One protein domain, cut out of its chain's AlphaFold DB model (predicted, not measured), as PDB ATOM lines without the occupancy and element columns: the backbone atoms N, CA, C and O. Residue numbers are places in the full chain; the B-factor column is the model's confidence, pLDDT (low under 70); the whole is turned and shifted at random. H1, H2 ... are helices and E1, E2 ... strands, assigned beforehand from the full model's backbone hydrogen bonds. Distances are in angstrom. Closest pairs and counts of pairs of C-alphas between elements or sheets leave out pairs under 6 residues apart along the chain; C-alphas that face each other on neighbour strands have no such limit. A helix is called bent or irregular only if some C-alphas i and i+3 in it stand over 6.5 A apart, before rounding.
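Overview. This is residues 52 to 64, 123 to 149, 156 to 185 and 193 to 304 of the 391 residues of an uncharacterized protein of Kwoniella mangroviensis CBS 10435 (UniProt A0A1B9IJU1). A wall of five parallel strands, in the order E1 E2 E3 E4 E5, has H1 and H2 out beyond its E1 edge, neither of them on the sheet, while past the ends where its strands finish H3 meets H7, part of a helical arm of H5, H6 and H7 that reaches away to H6. H7 leads back from H6 toward the sheet and crosses both H5 and H3, and the sheet's faces have little helix on them, H3 and H8 only grazing it. The 182 printed residues hold eight named helices and five named strands, in the order H1 H2 E1 E2 H3 H4 E3 H5 H6 H7 H8 E4 E5, and the class is mixed, helices and strands. The whole is only just compact, close to loose, with a radius of gyration of the C-alphas of 18.9 A and spans of 58 by 41 by 25 A.

Arrangement. Begin with H1, residues 55 to 59, which is close to but not clearly touching H2, residues 124 to 134; their closest C-alphas, of Leu 58 and Lys 130, are 7.9 A apart. Neither helix is on the sheet. At its edge strand E1, residues 139 to 142, look for E2, residues 165 to 168, parallel at 10 degrees, with N 142 and O 167 2.8 A apart, within hydrogen-bond range. H3, residues 170 to 184, is on the sheet but only grazes it, with residues 170 to 174. E3, residues 210 to 214, is parallel to E2 at 16 degrees, with N 212 and O 166 2.8 A apart; the closest C-alphas of H3 and E3, of Ser 170 and Asp 214, are 4.9 A apart. H7, residues 244 to 265, touches H5, residues 220 to 231, with its residues 247 to 255 alone, at a steep tilt of 65 degrees, opposite ways; the closest C-alphas are those of Ile 227 and Met 251, 5.7 A. With residues 258 to 265 alone H7 touches H3, at a steep tilt of 67 degrees, opposite ways; the closest C-alphas are those of Ser 177 and Ser 263, 5.0 A. H6, residues 234 to 239, is close to but not clearly touching H7, about perpendicular at 73 degrees, with the C-alphas of Leu 237 and Glu 244 closest at 7.3 A. H8, residues 269 to 273, only just on the sheet with 5 pairs of C-alphas within 10 A, grazes it with residues 270 to 271. H4, residues 196 to 204, is not on the sheet and is close to but not clearly touching H8, the closest C-alphas being those of Leu 202 and Phe 273, 7.3 A. E4, residues 278 to 284, is parallel to E3 at 10 degrees, with N 280 and O 211 2.8 A apart. E3, H5, H6, H7, H8 and E4 form a strand-helix-strand unit, two parallel neighbour strands with helices between them in the chain. E5, residues 296 to 301, the other edge strand, is parallel to E4 at 11 degrees, with N 298 and O 279 2.8 A apart. Every O i to N i+4 pair is within hydrogen-bond range in H1, H2, H3, H4, H5, H6 and H8, and 16 of 18 are in H7.

Along the chain. Find C-alpha 55 at (211.465, 114.990, 215.580), where H1 begins. H2 is 15.4 A long, H3 20.8 A, H4 12.0 A and H5 16.1 A from first to last C-alpha. Find C-alpha 244 at (174.309, 117.847, 208.455); from there H7 runs 29.7 A to C-alpha 265, with a kink of 48 degrees near residue 259, and is irregular, C-alphas 260 and 263 being 7.1 A apart. E4 is 16.4 A long, and E5, 16.5 A, ends with C-alpha 301 at (193.481, 111.936, 238.966).

Size, cuts and confidence. The C-alphas farthest apart, of Ser 125 and Gly 241, are 59.0 A apart. Residues 65 to 122, 150 to 155 and 186 to 192 are not printed, and the C-alpha gaps across these cuts are 13.5, 15.3 and 11.6 A. Of the links printed whole, E4 to E5 is long and the others are tight. Mean pLDDT of the printed part is 74.7, with 52 residues under 70, among them 52 to 64, 123 to 129, 260 to 266 and 284 to 291.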
ATOM      1  N   LYS A  52     206.887 118.049 217.357       64.81
ATOM      2  CA  LYS A  52     206.563 117.974 215.919       64.81
ATOM      3  C   LYS A  52     207.640 118.682 215.095       64.81
ATOM      4  O   LYS A  52     208.001 118.209 214.021       64.81
ATOM      5  N   CYS A  53     208.188 119.766 215.645       58.56
ATOM      6  CA  CYS A  53     209.180 120.628 215.014       58.56
ATOM      7  C   CYS A  53     210.577 119.996 214.952       58.56
ATOM      8  O   CYS A  53     211.298 120.217 213.984       58.56
ATOM      9  N   ASN A  54     210.974 119.202 215.955       62.09
ATOM     10  CA  ASN A  54     212.347 118.694 216.045       62.09
ATOM     11  C   ASN A  54     212.486 117.195 215.758       62.09
ATOM     12  O   ASN A  54     213.601 116.714 215.552       62.09
ATOM     13  N   VAL A  55     211.382 116.445 215.703       61.06
ATOM     14  CA  VAL A  55     211.465 114.990 215.580       61.06
ATOM     15  C   VAL A  55     212.073 114.537 214.260       61.06
ATOM     16  O   VAL A  55     212.824 113.559 214.226       61.06
ATOM     17  N   GLN A  56     211.794 115.268 213.180       59.72
ATOM     18  CA  GLN A  56     212.464 115.033 211.911       59.72
ATOM     19  C   GLN A  56     213.961 115.269 212.090       59.72
ATOM     20  O   GLN A  56     214.720 114.351 211.851       59.72
ATOM     21  N   ASN A  57     214.405 116.394 212.646       60.28
ATOM     22  CA  ASN A  57     215.835 116.676 212.843       60.28
ATOM     23  C   ASN A  57     216.558 115.647 213.728       60.28
ATOM     24  O   ASN A  57     217.721 115.309 213.471       60.28
ATOM     25  N   LEU A  58     215.871 115.126 214.747       63.50
ATOM     26  CA  LEU A  58     216.428 114.153 215.682       63.50
ATOM     27  C   LEU A  58     216.658 112.791 215.021       63.50
ATOM     28  O   LEU A  58     217.709 112.194 215.225       63.50
ATOM     29  N   PHE A  59     215.716 112.324 214.195       59.59
ATOM     30  CA  PHE A  59     215.789 111.001 213.559       59.59
ATOM     31  C   PHE A  59     216.173 111.028 212.072       59.59
ATOM     32  O   PHE A  59     216.406 109.973 211.475       59.59
ATOM     33  N   TRP A  60     216.272 112.206 211.457       55.91
ATOM     34  CA  TRP A  60     216.618 112.364 210.048       55.91
ATOM     35  C   TRP A  60     218.063 111.961 209.799       55.91
ATOM     36  O   TRP A  60     219.000 112.469 210.423       55.91
ATOM     37  N   GLY A  61     218.225 111.036 208.854       51.41
ATOM     38  CA  GLY A  61     219.519 110.489 208.475       51.41
ATOM     39  C   GLY A  61     220.198 109.672 209.572       51.41
ATOM     40  O   GLY A  61     221.386 109.384 209.435       51.41
ATOM     41  N   ILE A  62     219.461 109.261 210.618       58.75
ATOM     42  CA  ILE A  62     219.949 108.209 211.501       58.75
ATOM     43  C   ILE A  62     219.988 106.913 210.702       58.75
ATOM     44  O   ILE A  62     218.955 106.375 210.305       58.75
ATOM     45  N   LEU A  63     221.197 106.414 210.475       58.94
ATOM     46  CA  LEU A  63     221.452 105.098 209.907       58.94
ATOM     47  C   LEU A  63     221.969 104.214 211.046       58.94
ATOM     48  O   LEU A  63     223.171 104.238 211.322       58.94
ATOM     49  N   PRO A  64     221.095 103.433 211.717       51.25
ATOM     50  CA  PRO A  64     221.479 102.616 212.873       51.25
ATOM     51  C   PRO A  64     222.577 101.594 212.547       51.25
ATOM     52  O   PRO A  64     223.325 101.196 213.431       51.25
ATOM     53  N   SER A 123     226.520 113.716 207.113       60.34
ATOM     54  CA  SER A 123     227.783 112.985 207.011       60.34
ATOM     55  C   SER A 123     227.813 111.817 208.003       60.34
ATOM     56  O   SER A 123     227.143 111.834 209.041       60.34
ATOM     57  N   ALA A 124     228.637 110.804 207.716       62.12
ATOM     58  CA  ALA A 124     228.820 109.657 208.607       62.12
ATOM     59  C   ALA A 124     229.214 110.085 210.037       62.12
ATOM     60  O   ALA A 124     228.719 109.511 211.005       62.12
ATOM     61  N   SER A 125     230.020 111.146 210.167       59.94
ATOM     62  CA  SER A 125     230.395 111.747 211.452       59.94
ATOM     63  C   SER A 125     229.200 112.329 212.214       59.94
ATOM     64  O   SER A 125     229.050 112.071 213.406       59.94
ATOM     65  N   THR A 126     228.310 113.063 211.541       61.44
ATOM     66  CA  THR A 126     227.101 113.623 212.162       61.44
ATOM     67  C   THR A 126     226.159 112.514 212.625       61.44
ATOM     68  O   THR A 126     225.627 112.585 213.730       61.44
ATOM     69  N   ASN A 127     225.988 111.461 211.821       65.12
ATOM     70  CA  ASN A 127     225.195 110.298 212.213       65.12
ATOM     71  C   ASN A 127     225.795 109.569 213.432       65.12
ATOM     72  O   ASN A 127     225.069 109.245 214.370       65.12
ATOM     73  N   HIS A 128     227.116 109.360 213.453       67.19
ATOM     74  CA  HIS A 128     227.810 108.734 214.579       67.19
ATOM     75  C   HIS A 128     227.639 109.535 215.877       67.19
ATOM     76  O   HIS A 128     227.238 108.975 216.895       67.19
ATOM     77  N   ASN A 129     227.840 110.853 215.825       65.69
ATOM     78  CA  ASN A 129     227.679 111.725 216.989       65.69
ATOM     79  C   ASN A 129     226.236 111.720 217.511       65.69
ATOM     80  O   ASN A 129     226.025 111.544 218.706       65.69
ATOM     81  N   LYS A 130     225.230 111.814 216.627       70.00
ATOM     82  CA  LYS A 130     223.815 111.699 217.023       70.00
ATOM     83  C   LYS A 130     223.527 110.383 217.740       70.00
ATOM     84  O   LYS A 130     222.861 110.381 218.770       70.00
ATOM     85  N   LEU A 131     224.041 109.270 217.219       71.75
ATOM     86  CA  LEU A 131     223.875 107.960 217.843       71.75
ATOM     87  C   LEU A 131     224.560 107.892 219.214       71.75
ATOM     88  O   LEU A 131     223.948 107.405 220.161       71.75
ATOM     89  N   LEU A 132     225.782 108.419 219.348       73.56
ATOM     90  CA  LEU A 132     226.475 108.510 220.639       73.56
ATOM     91  C   LEU A 132     225.687 109.333 221.662       73.56
ATOM     92  O   LEU A 132     225.596 108.932 222.820       73.56
ATOM     93  N   TYR A 133     225.087 110.447 221.246       75.12
ATOM     94  CA  TYR A 133     224.312 111.286 222.154       75.12
ATOM     95  C   TYR A 133     222.984 110.644 222.565       75.12
ATOM     96  O   TYR A 133     222.639 110.672 223.744       75.12
ATOM     97  N   LEU A 134     222.281 109.984 221.639       76.19
ATOM     98  CA  LEU A 134     221.077 109.210 221.967       76.19
ATOM     99  C   LEU A 134     221.381 108.067 222.946       76.19
ATOM    100  O   LEU A 134     220.603 107.809 223.863       76.19
ATOM    101  N   LEU A 135     222.553 107.433 222.828       78.19
ATOM    102  CA  LEU A 135     223.001 106.410 223.779       78.19
ATOM    103  C   LEU A 135     223.226 106.962 225.196       78.19
ATOM    104  O   LEU A 135     223.261 106.183 226.150       78.19
ATOM    105  N   GLN A 136     223.399 108.276 225.354       77.12
ATOM    106  CA  GLN A 136     223.594 108.939 226.646       77.12
ATOM    107  C   GLN A 136     222.302 109.506 227.249       77.12
ATOM    108  O   GLN A 136     222.305 109.907 228.414       77.12
ATOM    109  N   THR A 137     221.199 109.510 226.502       82.44
ATOM    110  CA  THR A 137     219.921 110.054 226.961       82.44
ATOM    111  C   THR A 137     219.356 109.260 228.134       82.44
ATOM    112  O   THR A 137     219.151 108.050 228.039       82.44
ATOM    113  N   GLN A 138     219.056 109.964 229.229       86.06
ATOM    114  CA  GLN A 138     218.449 109.394 230.438       86.06
ATOM    115  C   GLN A 138     216.973 109.754 230.570       86.06
ATOM    116  O   GLN A 138     216.183 108.948 231.060       86.06
ATOM    117  N   HIS A 139     216.583 110.941 230.107       86.00
ATOM    118  CA  HIS A 139     215.198 111.393 230.128       86.00
ATOM    119  C   HIS A 139     214.732 111.708 228.716       86.00
ATOM    120  O   HIS A 139     215.362 112.496 228.011       86.00
ATOM    121  N   LEU A 140     213.601 111.129 228.333       86.06
ATOM    122  CA  LEU A 140     212.962 111.391 227.058       86.06
ATOM    123  C   LEU A 140     211.525 111.846 227.291       86.06
ATOM    124  O   LEU A 140     210.727 111.079 227.819       86.06
ATOM    125  N   SER A 141     211.205 113.069 226.881       85.69
ATOM    126  CA  SER A 141     209.837 113.574 226.786       85.69
ATOM    127  C   SER A 141     209.377 113.532 225.332       85.69
ATOM    128  O   SER A 141     210.168 113.795 224.430       85.69
ATOM    129  N   ILE A 142     208.122 113.168 225.086       84.56
ATOM    130  CA  ILE A 142     207.534 113.115 223.747       84.56
ATOM    131  C   ILE A 142     206.226 113.889 223.781       84.56
ATOM    132  O   ILE A 142     205.258 113.449 224.404       84.56
ATOM    133  N   SER A 143     206.209 115.037 223.104       81.25
ATOM    134  CA  SER A 143     205.082 115.959 223.118       81.25
ATOM    135  C   SER A 143     204.101 115.781 221.963       81.25
ATOM    136  O   SER A 143     202.947 116.170 222.083       81.25
ATOM    137  N   SER A 144     204.511 115.154 220.860       75.38
ATOM    138  CA  SER A 144     203.644 114.975 219.686       75.38
ATOM    139  C   SER A 144     203.998 113.727 218.888       75.38
ATOM    140  O   SER A 144     205.156 113.299 218.883       75.38
ATOM    141  N   LEU A 145     203.019 113.167 218.174       74.62
ATOM    142  CA  LEU A 145     203.232 112.001 217.324       74.62
ATOM    143  C   LEU A 145     204.004 112.384 216.041       74.62
ATOM    144  O   LEU A 145     203.520 113.203 215.261       74.62
ATOM    145  N   PRO A 146     205.174 111.786 215.769       67.50
ATOM    146  CA  PRO A 146     205.978 112.150 214.604       67.50
ATOM    147  C   PRO A 146     205.364 111.680 213.288       67.50
ATOM    148  O   PRO A 146     204.910 110.537 213.191       67.50
ATOM    149  N   SER A 147     205.482 112.506 212.243       58.91
ATOM    150  CA  SER A 147     205.245 112.125 210.842       58.91
ATOM    151  C   SER A 147     206.354 111.179 210.363       58.91
ATOM    152  O   SER A 147     207.245 111.561 209.609       58.91
ATOM    153  N   PHE A 148     206.374 109.955 210.889       53.38
ATOM    154  CA  PHE A 148     207.464 109.011 210.667       53.38
ATOM    155  C   PHE A 148     207.291 108.305 209.311       53.38
ATOM    156  O   PHE A 148     206.227 107.719 209.072       53.38
ATOM    157  N   PRO A 149     208.299 108.300 208.419       48.03
ATOM    158  CA  PRO A 149     208.227 107.507 207.201       48.03
ATOM    159  C   PRO A 149     208.156 106.015 207.551       48.03
ATOM    160  O   PRO A 149     208.852 105.502 208.423       48.03
ATOM    161  N   PHE A 156     216.759  96.917 214.679       58.38
ATOM    162  CA  PHE A 156     217.100  98.128 215.422       58.38
ATOM    163  C   PHE A 156     218.037  97.804 216.581       58.38
ATOM    164  O   PHE A 156     217.754  96.928 217.397       58.38
ATOM    165  N   MET A 157     219.135  98.555 216.673       61.38
ATOM    166  CA  MET A 157     219.938  98.623 217.890       61.38
ATOM    167  C   MET A 157     219.205  99.448 218.957       61.38
ATOM    168  O   MET A 157     218.444 100.364 218.639       61.38
ATOM    169  N   ARG A 158     219.439  99.125 220.234       72.69
ATOM    170  CA  ARG A 158     218.937  99.883 221.392       72.69
ATOM    171  C   ARG A 158     219.642 101.240 221.472       72.69
ATOM    172  O   ARG A 158     220.584 101.406 222.241       72.69
ATOM    173  N   ILE A 159     219.219 102.190 220.643       74.75
ATOM    174  CA  ILE A 159     219.853 103.511 220.536       74.75
ATOM    175  C   ILE A 159     219.616 104.399 221.765       74.75
ATOM    176  O   ILE A 159     220.350 105.355 221.948       74.75
ATOM    177  N   LEU A 160     218.643 104.066 222.624       78.50
ATOM    178  CA  LEU A 160     218.341 104.772 223.879       78.50
ATOM    179  C   LEU A 160     218.687 103.895 225.095       78.50
ATOM    180  O   LEU A 160     217.883 103.710 226.004       78.50
ATOM    181  N   SER A 161     219.871 103.279 225.089       80.69
ATOM    182  CA  SER A 161     220.238 102.213 226.037       80.69
ATOM    183  C   SER A 161     220.340 102.642 227.510       80.69
ATOM    184  O   SER A 161     220.232 101.789 228.391       80.69
ATOM    185  N   LYS A 162     220.532 103.937 227.787       83.38
ATOM    186  CA  LYS A 162     220.627 104.504 229.142       83.38
ATOM    187  C   LYS A 162     219.347 105.203 229.605       83.38
ATOM    188  O   LYS A 162     219.386 105.938 230.587       83.38
ATOM    189  N   LEU A 163     218.224 104.991 228.914       86.81
ATOM    190  CA  LEU A 163     216.981 105.668 229.255       86.81
ATOM    191  C   LEU A 163     216.451 105.212 230.620       86.81
ATOM    192  O   LEU A 163     216.131 104.042 230.828       86.81
ATOM    193  N   GLU A 164     216.295 106.167 231.528       89.94
ATOM    194  CA  GLU A 164     215.739 105.961 232.862       89.94
ATOM    195  C   GLU A 164     214.269 106.378 232.909       89.94
ATOM    196  O   GLU A 164     213.442 105.662 233.477       89.94
ATOM    197  N   ILE A 165     213.927 107.513 232.287       89.31
ATOM    198  CA  ILE A 165     212.584 108.095 232.331       89.31
ATOM    199  C   ILE A 165     212.053 108.348 230.920       89.31
ATOM    200  O   ILE A 165     212.643 109.105 230.153       89.31
ATOM    201  N   LEU A 166     210.886 107.778 230.619       90.44
ATOM    202  CA  LEU A 166     210.079 108.100 229.443       90.44
ATOM    203  C   LEU A 166     208.849 108.905 229.874       90.44
ATOM    204  O   LEU A 166     208.074 108.439 230.702       90.44
ATOM    205  N   HIS A 167     208.633 110.088 229.315       90.31
ATOM    206  CA  HIS A 167     207.468 110.931 229.576       90.31
ATOM    207  C   HIS A 167     206.685 111.159 228.283       90.31
ATOM    208  O   HIS A 167     207.229 111.625 227.289       90.31
ATOM    209  N   LEU A 168     205.407 110.794 228.287       89.44
ATOM    210  CA  LEU A 168     204.475 110.992 227.184       89.44
ATOM    211  C   LEU A 168     203.460 112.055 227.596       89.44
ATOM    212  O   LEU A 168     202.777 111.883 228.608       89.44
ATOM    213  N   THR A 169     203.371 113.146 226.839       87.06
ATOM    214  CA  THR A 169     202.449 114.242 227.165       87.06
ATOM    215  C   THR A 169     201.019 113.947 226.708       87.06
ATOM    216  O   THR A 169     200.774 113.087 225.857       87.06
ATOM    217  N   SER A 170     200.075 114.744 227.213       82.56
ATOM    218  CA  SER A 170     198.666 114.754 226.799       82.56
ATOM    219  C   SER A 170     198.478 114.887 225.291       82.56
ATOM    220  O   SER A 170     197.634 114.204 224.708       82.56
ATOM    221  N   GLN A 171     199.278 115.739 224.652       82.12
ATOM    222  CA  GLN A 171     199.206 115.987 223.220       82.12
ATOM    223  C   GLN A 171     199.646 114.755 222.413       82.12
ATOM    224  O   GLN A 171     198.922 114.327 221.513       82.12
ATOM    225  N   PHE A 172     200.750 114.102 222.797       84.56
ATOM    226  CA  PHE A 172     201.179 112.846 222.178       84.56
ATOM    227  C   PHE A 172     200.112 111.754 222.302       84.56
ATOM    228  O   PHE A 172     199.806 111.076 221.317       84.56
ATOM    229  N   VAL A 173     199.532 111.593 223.497       83.19
ATOM    230  CA  VAL A 173     198.461 110.617 223.744       83.19
ATOM    231  C   VAL A 173     197.266 110.909 222.837       83.19
ATOM    232  O   VAL A 173     196.809 110.020 222.124       83.19
ATOM    233  N   CYS A 174     196.819 112.165 222.782       79.94
ATOM    234  CA  CYS A 174     195.716 112.595 221.927       79.94
ATOM    235  C   CYS A 174     195.969 112.275 220.442       79.94
ATOM    236  O   CYS A 174     195.092 111.743 219.757       79.94
ATOM    237  N   ASP A 175     197.173 112.552 219.939       79.56
ATOM    238  CA  ASP A 175     197.531 112.309 218.540       79.56
ATOM    239  C   ASP A 175     197.638 110.819 218.207       79.56
ATOM    240  O   ASP A 175     197.146 110.380 217.161       79.56
ATOM    241  N   LEU A 176     198.205 110.018 219.112       80.88
ATOM    242  CA  LEU A 176     198.267 108.566 218.965       80.88
ATOM    243  C   LEU A 176     196.864 107.952 218.902       80.88
ATOM    244  O   LEU A 176     196.597 107.110 218.041       80.88
ATOM    245  N   SER A 177     195.953 108.400 219.761       78.62
ATOM    246  CA  SER A 177     194.572 107.920 219.792       78.62
ATOM    247  C   SER A 177     193.790 108.348 218.554       78.62
ATOM    248  O   SER A 177     193.049 107.542 217.992       78.62
ATOM    249  N   LYS A 178     193.988 109.581 218.058       77.50
ATOM    250  CA  LYS A 178     193.411 110.022 216.773       77.50
ATOM    251  C   LYS A 178     193.895 109.139 215.628       77.50
ATOM    252  O   LYS A 178     193.082 108.723 214.803       77.50
ATOM    253  N   TRP A 179     195.197 108.849 215.574       78.44
ATOM    254  CA  TRP A 179     195.759 107.969 214.554       78.44
ATOM    255  C   TRP A 179     195.153 106.572 214.645       78.44
ATOM    256  O   TRP A 179     194.732 106.025 213.627       78.44
ATOM    257  N   PHE A 180     195.064 106.012 215.852       75.38
ATOM    258  CA  PHE A 180     194.492 104.690 216.067       75.38
ATOM    259  C   PHE A 180     193.040 104.644 215.597       75.38
ATOM    260  O   PHE A 180     192.730 103.840 214.727       75.38
ATOM    261  N   ASN A 181     192.197 105.576 216.051       72.12
ATOM    262  CA  ASN A 181     190.799 105.684 215.639       72.12
ATOM    263  C   ASN A 181     190.649 105.744 214.105       72.12
ATOM    264  O   ASN A 181     189.855 104.996 213.541       72.12
ATOM    265  N   LEU A 182     191.474 106.527 213.399       71.62
ATOM    266  CA  LEU A 182     191.455 106.588 211.927       71.62
ATOM    267  C   LEU A 182     191.829 105.257 211.246       71.62
ATOM    268  O   LEU A 182     191.381 104.981 210.132       71.62
ATOM    269  N   HIS A 183     192.668 104.440 211.884       69.88
ATOM    270  CA  HIS A 183     193.247 103.237 211.280       69.88
ATOM    271  C   HIS A 183     192.609 101.922 211.754       69.88
ATOM    272  O   HIS A 183     192.804 100.906 211.081       69.88
ATOM    273  N   THR A 184     191.842 101.929 212.848       61.97
ATOM    274  CA  THR A 184     191.163 100.750 213.417       61.97
ATOM    275  C   THR A 184     189.653 100.736 213.203       61.97
ATOM    276  O   THR A 184     189.065  99.661 213.170       61.97
ATOM    277  N   THR A 185     189.017 101.885 212.958       53.75
ATOM    278  CA  THR A 185     187.570 101.964 212.664       53.75
ATOM    279  C   THR A 185     187.181 101.431 211.280       53.75
ATOM    280  O   THR A 185     185.998 101.374 210.948       53.75
ATOM    281  N   ARG A 193     197.152  97.561 213.419       62.59
ATOM    282  CA  ARG A 193     198.449  98.087 213.003       62.59
ATOM    283  C   ARG A 193     198.919  99.027 214.098       62.59
ATOM    284  O   ARG A 193     198.286 100.044 214.354       62.59
ATOM    285  N   ARG A 194     200.028  98.683 214.751       68.75
ATOM    286  CA  ARG A 194     200.705  99.596 215.676       68.75
ATOM    287  C   ARG A 194     201.232 100.791 214.896       68.75
ATOM    288  O   ARG A 194     201.674 100.638 213.755       68.75
ATOM    289  N   HIS A 195     201.223 101.964 215.520       74.75
ATOM    290  CA  HIS A 195     201.868 103.128 214.930       74.75
ATOM    291  C   HIS A 195     203.372 102.831 214.728       74.75
ATOM    292  O   HIS A 195     204.005 102.339 215.668       74.75
ATOM    293  N   PRO A 196     203.981 103.128 213.562       73.44
ATOM    294  CA  PRO A 196     205.401 102.854 213.313       73.44
ATOM    295  C   PRO A 196     206.332 103.467 214.362       73.44
ATOM    296  O   PRO A 196     207.278 102.823 214.799       73.44
ATOM    297  N   PHE A 197     206.020 104.678 214.830       76.75
ATOM    298  CA  PHE A 197     206.781 105.319 215.905       76.75
ATOM    299  C   PHE A 197     206.620 104.605 217.256       76.75
ATOM    300  O   PHE A 197     207.584 104.481 217.999       76.75
ATOM    301  N   LEU A 198     205.434 104.067 217.562       78.69
ATOM    302  CA  LEU A 198     205.247 103.264 218.772       78.69
ATOM    303  C   LEU A 198     206.072 101.975 218.689       78.69
ATOM    304  O   LEU A 198     206.727 101.598 219.652       78.69
ATOM    305  N   GLN A 199     206.090 101.331 217.520       76.75
ATOM    306  CA  GLN A 199     206.939 100.169 217.270       76.75
ATOM    307  C   GLN A 199     208.427 100.517 217.422       76.75
ATOM    308  O   GLN A 199     209.163  99.758 218.042       76.75
ATOM    309  N   PHE A 200     208.855 101.674 216.915       77.81
ATOM    310  CA  PHE A 200     210.203 102.195 217.126       77.81
ATOM    311  C   PHE A 200     210.522 102.366 218.618       77.81
ATOM    312  O   PHE A 200     211.515 101.809 219.076       77.81
ATOM    313  N   LEU A 201     209.661 103.031 219.400       81.00
ATOM    314  CA  LEU A 201     209.872 103.200 220.844       81.00
ATOM    315  C   LEU A 201     210.056 101.851 221.545       81.00
ATOM    316  O   LEU A 201     210.996 101.695 222.315       81.00
ATOM    317  N   LEU A 202     209.201 100.870 221.239       80.75
ATOM    318  CA  LEU A 202     209.270  99.518 221.808       80.75
ATOM    319  C   LEU A 202     210.566  98.775 221.445       80.75
ATOM    320  O   LEU A 202     211.043  97.953 222.220       80.75
ATOM    321  N   LEU A 203     211.137  99.026 220.266       78.12
ATOM    322  CA  LEU A 203     212.362  98.359 219.815       78.12
ATOM    323  C   LEU A 203     213.639  99.076 220.277       78.12
ATOM    324  O   LEU A 203     214.660  98.429 220.511       78.12
ATOM    325  N   SER A 204     213.603 100.402 220.390       76.19
ATOM    326  CA  SER A 204     214.786 101.238 220.624       76.19
ATOM    327  C   SER A 204     215.090 101.501 222.095       76.19
ATOM    328  O   SER A 204     216.240 101.809 222.423       76.19
ATOM    329  N   ILE A 205     214.092 101.374 222.969       81.50
ATOM    330  CA  ILE A 205     214.198 101.678 224.395       81.50
ATOM    331  C   ILE A 205     214.324 100.356 225.177       81.50
ATOM    332  O   ILE A 205     213.437  99.502 225.094       81.50
ATOM    333  N   PRO A 206     215.418 100.125 225.931       74.94
ATOM    334  CA  PRO A 206     215.436  99.056 226.924       74.94
ATOM    335  C   PRO A 206     214.406  99.370 228.009       74.94
ATOM    336  O   PRO A 206     214.036 100.521 228.181       74.94
ATOM    337  N   ASN A 207     213.966  98.359 228.757       77.94
ATOM    338  CA  ASN A 207     212.945  98.527 229.791       77.94
ATOM    339  C   ASN A 207     213.275  99.716 230.727       77.94
ATOM    340  O   ASN A 207     214.204  99.577 231.528       77.94
ATOM    341  N   PRO A 208     212.582 100.868 230.598       74.81
ATOM    342  CA  PRO A 208     212.942 102.076 231.324       74.81
ATOM    343  C   PRO A 208     212.607 101.897 232.801       74.81
ATOM    344  O   PRO A 208     211.743 101.095 233.166       74.81
ATOM    345  N   ILE A 209     213.270 102.666 233.663       82.38
ATOM    346  CA  ILE A 209     212.995 102.625 235.103       82.38
ATOM    347  C   ILE A 209     211.594 103.182 235.369       82.38
ATOM    348  O   ILE A 209     210.830 102.588 236.130       82.38
ATOM    349  N   LYS A 210     211.232 104.288 234.706       88.88
ATOM    350  CA  LYS A 210     209.975 105.006 234.921       88.88
ATOM    351  C   LYS A 210     209.326 105.452 233.614       88.88
ATOM    352  O   LYS A 210     209.993 105.992 232.734       88.88
ATOM    353  N   ILE A 211     208.008 105.298 233.515       89.31
ATOM    354  CA  ILE A 211     207.196 105.815 232.409       89.31
ATOM    355  C   ILE A 211     206.111 106.720 232.988       89.31
ATOM    356  O   ILE A 211     205.291 106.271 233.785       89.31
ATOM    357  N   SER A 212     206.095 107.989 232.588       89.44
ATOM    358  CA  SER A 212     205.040 108.950 232.909       89.44
ATOM    359  C   SER A 212     204.150 109.152 231.692       89.44
ATOM    360  O   SER A 212     204.656 109.393 230.600       89.44
ATOM    361  N   ILE A 213     202.840 109.070 231.874       87.81
ATOM    362  CA  ILE A 213     201.838 109.275 230.828       87.81
ATOM    363  C   ILE A 213     200.851 110.311 231.341       87.81
ATOM    364  O   ILE A 213     200.155 110.068 232.330       87.81
ATOM    365  N   ASP A 214     200.778 111.442 230.656       85.94
ATOM    366  CA  ASP A 214     199.817 112.491 230.964       85.94
ATOM    367  C   ASP A 214     198.613 112.323 230.036       85.94
ATOM    368  O   ASP A 214     198.753 112.379 228.816       85.94
ATOM    369  N   TYR A 215     197.426 112.088 230.595       80.62
ATOM    370  CA  TYR A 215     196.205 111.998 229.797       80.62
ATOM    371  C   TYR A 215     195.719 113.389 229.371       80.62
ATOM    372  O   TYR A 215     195.874 114.361 230.121       80.62
ATOM    373  N   PRO A 216     195.142 113.516 228.162       77.88
ATOM    374  CA  PRO A 216     194.547 114.762 227.711       77.88
ATOM    375  C   PRO A 216     193.261 115.084 228.470       77.88
ATOM    376  O   PRO A 216     192.394 114.234 228.662       77.88
ATOM    377  N   THR A 217     193.105 116.356 228.827       75.00
ATOM    378  CA  THR A 217     191.838 116.879 229.337       75.00
ATOM    379  C   THR A 217     190.917 117.183 228.162       75.00
ATOM    380  O   THR A 217     191.186 118.076 227.359       75.00
ATOM    381  N   PHE A 218     189.814 116.448 228.063       73.81
ATOM    382  CA  PHE A 218     188.804 116.676 227.033       73.81
ATOM    383  C   PHE A 218     187.811 117.764 227.473       73.81
ATOM    384  O   PHE A 218     187.043 117.567 228.422       73.81
ATOM    385  N   THR A 219     187.835 118.898 226.768       74.12
ATOM    386  CA  THR A 219     186.940 120.060 226.927       74.12
ATOM    387  C   THR A 219     185.921 120.151 225.785       74.12
ATOM    388  O   THR A 219     186.112 119.547 224.723       74.12
ATOM    389  N   SER A 220     184.869 120.962 225.948       73.75
ATOM    390  CA  SER A 220     183.892 121.243 224.881       73.75
ATOM    391  C   SER A 220     184.565 121.767 223.605       73.75
ATOM    392  O   SER A 220     184.300 121.259 222.519       73.75
ATOM    393  N   ARG A 221     185.561 122.655 223.738       74.75
ATOM    394  CA  ARG A 221     186.369 123.150 222.609       74.75
ATOM    395  C   ARG A 221     187.111 122.027 221.876       74.75
ATOM    396  O   ARG A 221     187.201 122.028 220.650       74.75
ATOM    397  N   THR A 222     187.647 121.040 222.604       74.00
ATOM    398  CA  THR A 222     188.299 119.881 221.962       74.00
ATOM    399  C   THR A 222     187.305 118.975 221.234       74.00
ATOM    400  O   THR A 222     187.652 118.439 220.181       74.00
ATOM    401  N   LYS A 223     186.069 118.856 221.743       81.62
ATOM    402  CA  LYS A 223     184.970 118.138 221.080       81.62
ATOM    403  C   LYS A 223     184.575 118.828 219.777       81.62
ATOM    404  O   LYS A 223     184.482 118.168 218.747       81.62
ATOM    405  N   GLU A 224     184.399 120.145 219.796       80.00
ATOM    406  CA  GLU A 224     184.044 120.924 218.603       80.00
ATOM    407  C   GLU A 224     185.110 120.792 217.515       80.00
ATOM    408  O   GLU A 224     184.800 120.340 216.413       80.00
ATOM    409  N   ARG A 225     186.388 121.002 217.859       79.31
ATOM    410  CA  ARG A 225     187.509 120.781 216.927       79.31
ATOM    411  C   ARG A 225     187.554 119.352 216.377       79.31
ATOM    412  O   ARG A 225     187.919 119.142 215.220       79.31
ATOM    413  N   PHE A 226     187.227 118.343 217.191       79.75
ATOM    414  CA  PHE A 226     187.166 116.952 216.736       79.75
ATOM    415  C   PHE A 226     186.078 116.747 215.679       79.75
ATOM    416  O   PHE A 226     186.331 116.057 214.685       79.75
ATOM    417  N   ILE A 227     184.897 117.332 215.905       83.75
ATOM    418  CA  ILE A 227     183.744 117.257 215.005       83.75
ATOM    419  C   ILE A 227     184.058 118.000 213.707       83.75
ATOM    420  O   ILE A 227     183.926 117.407 212.640       83.75
ATOM    421  N   GLU A 228     184.536 119.242 213.783       82.19
ATOM    422  CA  GLU A 228     184.860 120.084 212.623       82.19
ATOM    423  C   GLU A 228     185.863 119.407 211.687       82.19
ATOM    424  O   GLU A 228     185.596 119.245 210.494       82.19
ATOM    425  N   LYS A 229     186.973 118.890 212.234       80.88
ATOM    426  CA  LYS A 229     188.016 118.211 211.443       80.88
ATOM    427  C   LYS A 229     187.526 116.941 210.743       80.88
ATOM    428  O   LYS A 229     188.158 116.488 209.791       80.88
ATOM    429  N   ARG A 230     186.428 116.337 211.207       77.06
ATOM    430  CA  ARG A 230     185.880 115.079 210.668       77.06
ATOM    431  C   ARG A 230     184.535 115.242 209.977       77.06
ATOM    432  O   ARG A 230     184.043 114.271 209.399       77.06
ATOM    433  N   PHE A 231     183.940 116.430 210.001       80.94
ATOM    434  CA  PHE A 231     182.604 116.653 209.464       80.94
ATOM    435  C   PHE A 231     182.549 116.327 207.965       80.94
ATOM    436  O   PHE A 231     181.646 115.613 207.520       80.94
ATOM    437  N   GLY A 232     183.603 116.719 207.237       76.69
ATOM    438  CA  GLY A 232     183.707 116.619 205.781       76.69
ATOM    439  C   GLY A 232     183.101 117.843 205.089       76.69
ATOM    440  O   GLY A 232     182.437 118.658 205.723       76.69
ATOM    441  N   SER A 233     183.334 118.000 203.783       82.94
ATOM    442  CA  SER A 233     182.779 119.139 203.043       82.94
ATOM    443  C   SER A 233     181.277 118.975 202.784       82.94
ATOM    444  O   SER A 233     180.796 117.876 202.487       82.94
ATOM    445  N   ALA A 234     180.534 120.086 202.828       81.19
ATOM    446  CA  ALA A 234     179.089 120.109 202.581       81.19
ATOM    447  C   ALA A 234     178.713 119.511 201.210       81.19
ATOM    448  O   ALA A 234     177.699 118.828 201.064       81.19
ATOM    449  N   GLU A 235     179.573 119.688 200.203       83.38
ATOM    450  CA  GLU A 235     179.380 119.112 198.872       83.38
ATOM    451  C   GLU A 235     179.412 117.574 198.880       83.38
ATOM    452  O   GLU A 235     178.634 116.931 198.172       83.38
ATOM    453  N   VAL A 236     180.301 116.960 199.669       82.38
ATOM    454  CA  VAL A 236     180.364 115.495 199.819       82.38
ATOM    455  C   VAL A 236     179.128 114.988 200.553       82.38
ATOM    456  O   VAL A 236     178.498 114.041 200.089       82.38
ATOM    457  N   LEU A 237     178.733 115.649 201.646       84.31
ATOM    458  CA  LEU A 237     177.546 115.268 202.417       84.31
ATOM    459  C   LEU A 237     176.279 115.306 201.556       84.31
ATOM    460  O   LEU A 237     175.530 114.329 201.523       84.31
ATOM    461  N   ARG A 238     176.104 116.376 200.767       83.38
ATOM    462  CA  ARG A 238     174.987 116.520 199.826       83.38
ATOM    463  C   ARG A 238     174.987 115.428 198.757       83.38
ATOM    464  O   ARG A 238     173.941 114.844 198.496       83.38
ATOM    465  N   ARG A 239     176.147 115.120 198.158       85.06
ATOM    466  CA  ARG A 239     176.274 114.037 197.160       85.06
ATOM    467  C   ARG A 239     175.924 112.665 197.733       85.06
ATOM    468  O   ARG A 239     175.370 111.837 197.021       85.06
ATOM    469  N   CYS A 240     176.229 112.431 199.005       83.06
ATOM    470  CA  CYS A 240     175.924 111.181 199.694       83.06
ATOM    471  C   CYS A 240     174.517 111.142 200.319       83.06
ATOM    472  O   CYS A 240     174.180 110.138 200.943       83.06
ATOM    473  N   GLY A 241     173.709 112.203 200.190       85.31
ATOM    474  CA  GLY A 241     172.378 112.281 200.801       85.31
ATOM    475  C   GLY A 241     172.398 112.284 202.336       85.31
ATOM    476  O   GLY A 241     171.428 111.867 202.965       85.31
ATOM    477  N   ILE A 242     173.505 112.709 202.949       85.62
ATOM    478  CA  ILE A 242     173.677 112.740 204.404       85.62
ATOM    479  C   ILE A 242     173.304 114.138 204.901       85.62
ATOM    480  O   ILE A 242     173.920 115.118 204.484       85.62
ATOM    481  N   SER A 243     172.328 114.242 205.811       87.31
ATOM    482  CA  SER A 243     172.007 115.528 206.439       87.31
ATOM    483  C   SER A 243     173.100 115.960 207.421       87.31
ATOM    484  O   SER A 243     173.709 115.125 208.098       87.31
ATOM    485  N   GLU A 244     173.328 117.270 207.527       85.44
ATOM    486  CA  GLU A 244     174.309 117.847 208.455       85.44
ATOM    487  C   GLU A 244     174.036 117.433 209.903       85.44
ATOM    488  O   GLU A 244     174.949 117.026 210.620       85.44
ATOM    489  N   GLU A 245     172.768 117.433 210.312       86.56
ATOM    490  CA  GLU A 245     172.359 117.012 211.650       86.56
ATOM    491  C   GLU A 245     172.676 115.531 211.915       86.56
ATOM    492  O   GLU A 245     173.239 115.185 212.957       86.56
ATOM    493  N   SER A 246     172.401 114.648 210.946       85.00
ATOM    494  CA  SER A 246     172.740 113.222 211.058       85.00
ATOM    495  C   SER A 246     174.251 113.009 211.126       85.00
ATOM    496  O   SER A 246     174.729 112.144 211.866       85.00
ATOM    497  N   ARG A 247     175.026 113.808 210.377       86.81
ATOM    498  CA  ARG A 247     176.489 113.770 210.429       86.81
ATOM    499  C   ARG A 247     177.000 114.228 211.791       86.81
ATOM    500  O   ARG A 247     177.839 113.533 212.360       86.81
ATOM    501  N   ARG A 248     176.467 115.328 212.332       87.00
ATOM    502  CA  ARG A 248     176.850 115.869 213.645       87.00
ATOM    503  C   ARG A 248     176.597 114.866 214.763       87.00
ATOM    504  O   ARG A 248     177.535 114.537 215.481       87.00
ATOM    505  N   ARG A 249     175.391 114.286 214.832       86.31
ATOM    506  CA  ARG A 249     175.053 113.242 215.822       86.31
ATOM    507  C   ARG A 249     175.998 112.044 215.733       86.31
ATOM    508  O   ARG A 249     176.439 111.519 216.749       86.31
ATOM    509  N   ARG A 250     176.369 111.621 214.519       86.31
ATOM    510  CA  ARG A 250     177.352 110.543 214.338       86.31
ATOM    511  C   ARG A 250     178.741 110.927 214.860       86.31
ATOM    512  O   ARG A 250     179.390 110.086 215.471       86.31
ATOM    513  N   MET A 251     179.193 112.161 214.632       86.81
ATOM    514  CA  MET A 251     180.476 112.645 215.163       86.81
ATOM    515  C   MET A 251     180.471 112.768 216.686       86.81
ATOM    516  O   MET A 251     181.483 112.470 217.306       86.81
ATOM    517  N   GLU A 252     179.343 113.138 217.293       86.00
ATOM    518  CA  GLU A 252     179.180 113.138 218.750       86.00
ATOM    519  C   GLU A 252     179.287 111.718 219.327       86.00
ATOM    520  O   GLU A 252     180.045 111.498 220.265       86.00
ATOM    521  N   VAL A 253     178.645 110.724 218.702       84.69
ATOM    522  CA  VAL A 253     178.783 109.313 219.112       84.69
ATOM    523  C   VAL A 253     180.215 108.795 218.919       84.69
ATOM    524  O   VAL A 253     180.722 108.037 219.746       84.69
ATOM    525  N   GLU A 254     180.884 109.172 217.826       81.81
ATOM    526  CA  GLU A 254     182.295 108.824 217.602       81.81
ATOM    527  C   GLU A 254     183.218 109.504 218.626       81.81
ATOM    528  O   GLU A 254     184.173 108.876 219.084       81.81
ATOM    529  N   TRP A 255     182.912 110.737 219.038       82.75
ATOM    530  CA  TRP A 255     183.609 111.432 220.117       82.75
ATOM    531  C   TRP A 255     183.449 110.711 221.456       82.75
ATOM    532  O   TRP A 255     184.448 110.460 222.124       82.75
ATOM    533  N   ASP A 256     182.228 110.317 221.818       79.38
ATOM    534  CA  ASP A 256     181.959 109.624 223.081       79.38
ATOM    535  C   ASP A 256     182.679 108.266 223.150       79.38
ATOM    536  O   ASP A 256     183.191 107.865 224.198       79.38
ATOM    537  N   ARG A 257     182.804 107.567 222.015       74.81
ATOM    538  CA  ARG A 257     183.640 106.356 221.899       74.81
ATOM    539  C   ARG A 257     185.132 106.665 222.014       74.81
ATOM    540  O   ARG A 257     185.859 105.934 222.687       74.81
ATOM    541  N   PHE A 258     185.577 107.747 221.382       75.44
ATOM    542  CA  PHE A 258     186.973 108.171 221.392       75.44
ATOM    543  C   PHE A 258     187.473 108.470 222.812       75.44
ATOM    544  O   PHE A 258     188.537 107.984 223.194       75.44
ATOM    545  N   ILE A 259     186.687 109.211 223.602       74.12
ATOM    546  CA  ILE A 259     187.036 109.541 224.992       74.12
ATOM    547  C   ILE A 259     186.983 108.326 225.919       74.12
ATOM    548  O   ILE A 259     187.797 108.243 226.825       74.12
ATOM    549  N   SER A 260     186.060 107.385 225.695       65.62
ATOM    550  CA  SER A 260     185.839 106.262 226.616       65.62
ATOM    551  C   SER A 260     186.770 105.066 226.395       65.62
ATOM    552  O   SER A 260     187.007 104.311 227.333       65.62
ATOM    553  N   HIS A 261     187.273 104.850 225.175       63.38
ATOM    554  CA  HIS A 261     187.996 103.612 224.843       63.38
ATOM    555  C   HIS A 261     189.265 103.837 224.010       63.38
ATOM    556  O   HIS A 261     190.303 103.241 224.294       63.38
ATOM    557  N   ASP A 262     189.234 104.687 222.983       63.03
ATOM    558  CA  ASP A 262     190.346 104.752 222.019       63.03
ATOM    559  C   ASP A 262     191.589 105.477 222.560       63.03
ATOM    560  O   ASP A 262     192.710 105.229 222.099       63.03
ATOM    561  N   SER A 263     191.403 106.349 223.558       62.00
ATOM    562  CA  SER A 263     192.477 107.042 224.276       62.00
ATOM    563  C   SER A 263     193.480 106.052 224.891       62.00
ATOM    564  O   SER A 263     194.689 106.146 224.670       62.00
ATOM    565  N   SER A 264     192.963 105.043 225.591       64.38
ATOM    566  CA  SER A 264     193.738 104.062 226.351       64.38
ATOM    567  C   SER A 264     194.234 102.890 225.494       64.38
ATOM    568  O   SER A 264     195.350 102.403 225.706       64.38
ATOM    569  N   LEU A 265     193.470 102.475 224.471       63.41
ATOM    570  CA  LEU A 265     193.818 101.355 223.582       63.41
ATOM    571  C   LEU A 265     195.150 101.557 222.847       63.41
ATOM    572  O   LEU A 265     195.939 100.615 222.722       63.41
ATOM    573  N   GLY A 266     195.431 102.783 222.392       65.38
ATOM    574  CA  GLY A 266     196.684 103.112 221.706       65.38
ATOM    575  C   GLY A 266     197.928 102.946 222.588       65.38
ATOM    576  O   GLY A 266     199.014 102.664 222.077       65.38
ATOM    577  N   LEU A 267     197.770 103.069 223.909       71.56
ATOM    578  CA  LEU A 267     198.862 103.026 224.882       71.56
ATOM    579  C   LEU A 267     199.106 101.636 225.471       71.56
ATOM    580  O   LEU A 267     200.204 101.402 225.969       71.56
ATOM    581  N   ILE A 268     198.150 100.703 225.366       69.88
ATOM    582  CA  ILE A 268     198.251  99.321 225.880       69.88
ATOM    583  C   ILE A 268     199.610  98.654 225.597       69.88
ATOM    584  O   ILE A 268     200.151  98.016 226.501       69.88
ATOM    585  N   PRO A 269     200.230  98.773 224.407       71.31
ATOM    586  CA  PRO A 269     201.508  98.113 224.162       71.31
ATOM    587  C   PRO A 269     202.626  98.525 225.133       71.31
ATOM    588  O   PRO A 269     203.478  97.692 225.439       71.31
ATOM    589  N   LEU A 270     202.620  99.761 225.648       74.06
ATOM    590  CA  LEU A 270     203.687 100.281 226.508       74.06
ATOM    591  C   LEU A 270     203.685  99.620 227.900       74.06
ATOM    592  O   LEU A 270     204.695  98.991 228.229       74.06
ATOM    593  N   PRO A 271     202.584  99.638 228.689       67.94
ATOM    594  CA  PRO A 271     202.525  98.908 229.956       67.94
ATOM    595  C   PRO A 271     202.785  97.406 229.827       67.94
ATOM    596  O   PRO A 271     203.296  96.793 230.754       67.94
ATOM    597  N   TYR A 272     202.427  96.778 228.704       71.38
ATOM    598  CA  TYR A 272     202.597  95.329 228.540       71.38
ATOM    599  C   TYR A 272     204.021  94.911 228.176       71.38
ATOM    600  O   TYR A 272     204.443  93.801 228.529       71.38
ATOM    601  N   PHE A 273     204.728  95.761 227.433       77.12
ATOM    602  CA  PHE A 273     206.092  95.503 226.991       77.12
ATOM    603  C   PHE A 273     207.104  95.808 228.105       77.12
ATOM    604  O   PHE A 273     208.018  95.018 228.336       77.12
ATOM    605  N   TYR A 274     206.883  96.878 228.871       78.88
ATOM    606  CA  TYR A 274     207.788  97.344 229.925       78.88
ATOM    607  C   TYR A 274     207.395  96.861 231.325       78.88
ATOM    608  O   TYR A 274     207.133  97.640 232.240       78.88
ATOM    609  N   ARG A 275     207.365  95.535 231.508       74.50
ATOM    610  CA  ARG A 275     206.777  94.915 232.712       74.50
ATOM    611  C   ARG A 275     207.457  95.256 234.037       74.50
ATOM    612  O   ARG A 275     206.840  95.142 235.090       74.50
ATOM    613  N   GLY A 276     208.734  95.625 233.987       74.94
ATOM    614  CA  GLY A 276     209.527  95.973 235.170       74.94
ATOM    615  C   GLY A 276     209.546  97.465 235.508       74.94
ATOM    616  O   GLY A 276     210.167  97.826 236.503       74.94
ATOM    617  N   ALA A 277     208.909  98.311 234.695       81.69
ATOM    618  CA  ALA A 277     208.936  99.759 234.872       81.69
ATOM    619  C   ALA A 277     207.977 100.229 235.978       81.69
ATOM    620  O   ALA A 277     206.985  99.564 236.297       81.69
ATOM    621  N   GLU A 278     208.259 101.402 236.539       83.75
ATOM    622  CA  GLU A 278     207.332 102.170 237.369       83.75
ATOM    623  C   GLU A 278     206.460 103.052 236.470       83.75
ATOM    624  O   GLU A 278     206.969 103.890 235.727       83.75
ATOM    625  N   LEU A 279     205.141 102.872 236.517       81.62
ATOM    626  CA  LEU A 279     204.198 103.657 235.721       81.62
ATOM    627  C   LEU A 279     203.621 104.804 236.549       81.62
ATOM    628  O   LEU A 279     203.175 104.607 237.677       81.62
ATOM    629  N   VAL A 280     203.581 105.998 235.970       83.69
ATOM    630  CA  VAL A 280     202.903 107.167 236.530       83.69
ATOM    631  C   VAL A 280     201.882 107.653 235.518       83.69
ATOM    632  O   VAL A 280     202.246 108.100 234.439       83.69
ATOM    633  N   PHE A 281     200.606 107.590 235.873       81.06
ATOM    634  CA  PHE A 281     199.532 108.166 235.078       81.06
ATOM    635  C   PHE A 281     199.103 109.485 235.702       81.06
ATOM    636  O   PHE A 281     198.822 109.532 236.900       81.06
ATOM    637  N   ARG A 282     199.056 110.552 234.909       81.75
ATOM    638  CA  ARG A 282     198.628 111.880 235.354       81.75
ATOM    639  C   ARG A 282     197.393 112.337 234.602       81.75
ATOM    640  O   ARG A 282     197.182 111.934 233.462       81.75
ATOM    641  N   ASN A 283     196.607 113.200 235.241       74.06
ATOM    642  CA  ASN A 283     195.374 113.775 234.696       74.06
ATOM    643  C   ASN A 283     194.354 112.716 234.251       74.06
ATOM    644  O   ASN A 283     193.615 112.910 233.294       74.06
ATOM    645  N   VAL A 284     194.319 111.586 234.955       68.69
ATOM    646  CA  VAL A 284     193.433 110.466 234.631       68.69
ATOM    647  C   VAL A 284     191.984 110.844 234.937       68.69
ATOM    648  O   VAL A 284     191.687 111.257 236.064       68.69
ATOM    649  N   SER A 285     191.082 110.669 233.969       65.50
ATOM    650  CA  SER A 285     189.646 110.594 234.243       65.50
ATOM    651  C   SER A 285     189.297 109.150 234.628       65.50
ATOM    652  O   SER A 285     189.970 108.214 234.203       65.50
ATOM    653  N   VAL A 286     188.290 108.950 235.485       52.03
ATOM    654  CA  VAL A 286     188.007 107.698 236.229       52.03
ATOM    655  C   VAL A 286     187.944 106.413 235.362       52.03
ATOM    656  O   VAL A 286     188.018 105.314 235.904       52.03
ATOM    657  N   GLN A 287     187.857 106.523 234.032       55.69
ATOM    658  CA  GLN A 287     187.667 105.415 233.089       55.69
ATOM    659  C   GLN A 287     188.881 105.110 232.178       55.69
ATOM    660  O   GLN A 287     188.840 104.133 231.437       55.69
ATOM    661  N   ASP A 288     189.982 105.873 232.248       57.66
ATOM    662  CA  ASP A 288     191.012 105.869 231.186       57.66
ATOM    663  C   ASP A 288     192.217 104.935 231.403       57.66
ATOM    664  O   ASP A 288     193.130 104.906 230.577       57.66
ATOM    665  N   ILE A 289     192.287 104.179 232.505       62.50
ATOM    666  CA  ILE A 289     193.501 103.408 232.822       62.50
ATOM    667  C   ILE A 289     193.493 102.063 232.073       62.50
ATOM    668  O   ILE A 289     192.671 101.200 232.393       62.50
ATOM    669  N   PRO A 290     194.419 101.819 231.122       64.62
ATOM    670  CA  PRO A 290     194.538 100.518 230.479       64.62
ATOM    671  C   PRO A 290     194.982  99.463 231.500       64.62
ATOM    672  O   PRO A 290     195.678  99.789 232.465       64.62
ATOM    673  N   PRO A 291     194.665  98.175 231.286       64.75
ATOM    674  CA  PRO A 291     195.218  97.112 232.115       64.75
ATOM    675  C   PRO A 291     196.752  97.177 232.094       64.75
ATOM    676  O   PRO A 291     197.371  97.203 231.030       64.75
ATOM    677  N   VAL A 292     197.374  97.220 233.273       70.00
ATOM    678  CA  VAL A 292     198.827  97.376 233.408       70.00
ATOM    679  C   VAL A 292     199.501  96.102 233.898       70.00
ATOM    680  O   VAL A 292     198.955  95.342 234.696       70.00
ATOM    681  N   ARG A 293     200.735  95.884 233.442       66.88
ATOM    682  CA  ARG A 293     201.658  94.900 234.009       66.88
ATOM    683  C   ARG A 293     202.948  95.637 234.317       66.88
ATOM    684  O   ARG A 293     203.750  95.804 233.420       66.88
ATOM    685  N   CYS A 294     203.121  96.126 235.535       71.50
ATOM    686  CA  CYS A 294     204.259  96.964 235.908       71.50
ATOM    687  C   CYS A 294     204.749  96.637 237.320       71.50
ATOM    688  O   CYS A 294     204.038  95.985 238.086       71.50
ATOM    689  N   LYS A 295     205.951  97.108 237.675       74.19
ATOM    690  CA  LYS A 295     206.515  96.923 239.021       74.19
ATOM    691  C   LYS A 295     205.757  97.746 240.064       74.19
ATOM    692  O   LYS A 295     205.482  97.256 241.152       74.19
ATOM    693  N   ALA A 296     205.426  98.988 239.724       76.06
ATOM    694  CA  ALA A 296     204.650  99.899 240.558       76.06
ATOM    695  C   ALA A 296     203.799 100.818 239.676       76.06
ATOM    696  O   ALA A 296     204.169 101.091 238.533       76.06
ATOM    697  N   ILE A 297     202.674 101.292 240.211       77.75
ATOM    698  CA  ILE A 297     201.775 102.236 239.545       77.75
ATOM    699  C   ILE A 297     201.455 103.402 240.484       77.75
ATOM    700  O   ILE A 297     201.095 103.202 241.639       77.75
ATOM    701  N   THR A 298     201.578 104.625 239.974       78.50
ATOM    702  CA  THR A 298     201.071 105.849 240.601       78.50
ATOM    703  C   THR A 298     200.002 106.446 239.700       78.50
ATOM    704  O   THR A 298     200.245 106.629 238.509       78.50
ATOM    705  N   VAL A 299     198.837 106.772 240.251       76.88
ATOM    706  CA  VAL A 299     197.740 107.406 239.512       76.88
ATOM    707  C   VAL A 299     197.445 108.761 240.138       76.88
ATOM    708  O   VAL A 299     197.167 108.848 241.332       76.88
ATOM    709  N   ILE A 300     197.507 109.813 239.328       77.69
ATOM    710  CA  ILE A 300     197.150 111.180 239.695       77.69
ATOM    711  C   ILE A 300     195.900 111.541 238.894       77.69
ATOM    712  O   ILE A 300     195.960 111.730 237.675       77.69
ATOM    713  N   PHE A 301     194.760 111.589 239.578       71.00
ATOM    714  CA  PHE A 301     193.481 111.936 238.966       71.00
ATOM    715  C   PHE A 301     193.432 113.418 238.596       71.00
ATOM    716  O   PHE A 301     193.986 114.264 239.303       71.00
ATOM    717  N   ALA A 302     192.763 113.727 237.484       65.06
ATOM    718  CA  ALA A 302     192.478 115.108 237.118       65.06
ATOM    719  C   ALA A 302     191.632 115.778 238.212       65.06
ATOM    720  O   ALA A 302     190.680 115.192 238.726       65.06
ATOM    721  N   ASN A 303     191.969 117.019 238.563       58.19
ATOM    722  CA  ASN A 303     191.180 117.814 239.495       58.19
ATOM    723  C   ASN A 303     189.869 118.213 238.795       58.19
ATOM    724  O   ASN A 303     189.855 119.127 237.975       58.19
ATOM    725  N   THR A 304     188.768 117.512 239.073       50.12
ATOM    726  CA  THR A 304     187.471 117.658 238.379       50.12
ATOM    727  C   THR A 304     186.742 118.981 238.651       50.12
ATOM    728  O   THR A 304     185.610 119.152 238.223       50.12
TER     729      THR A 304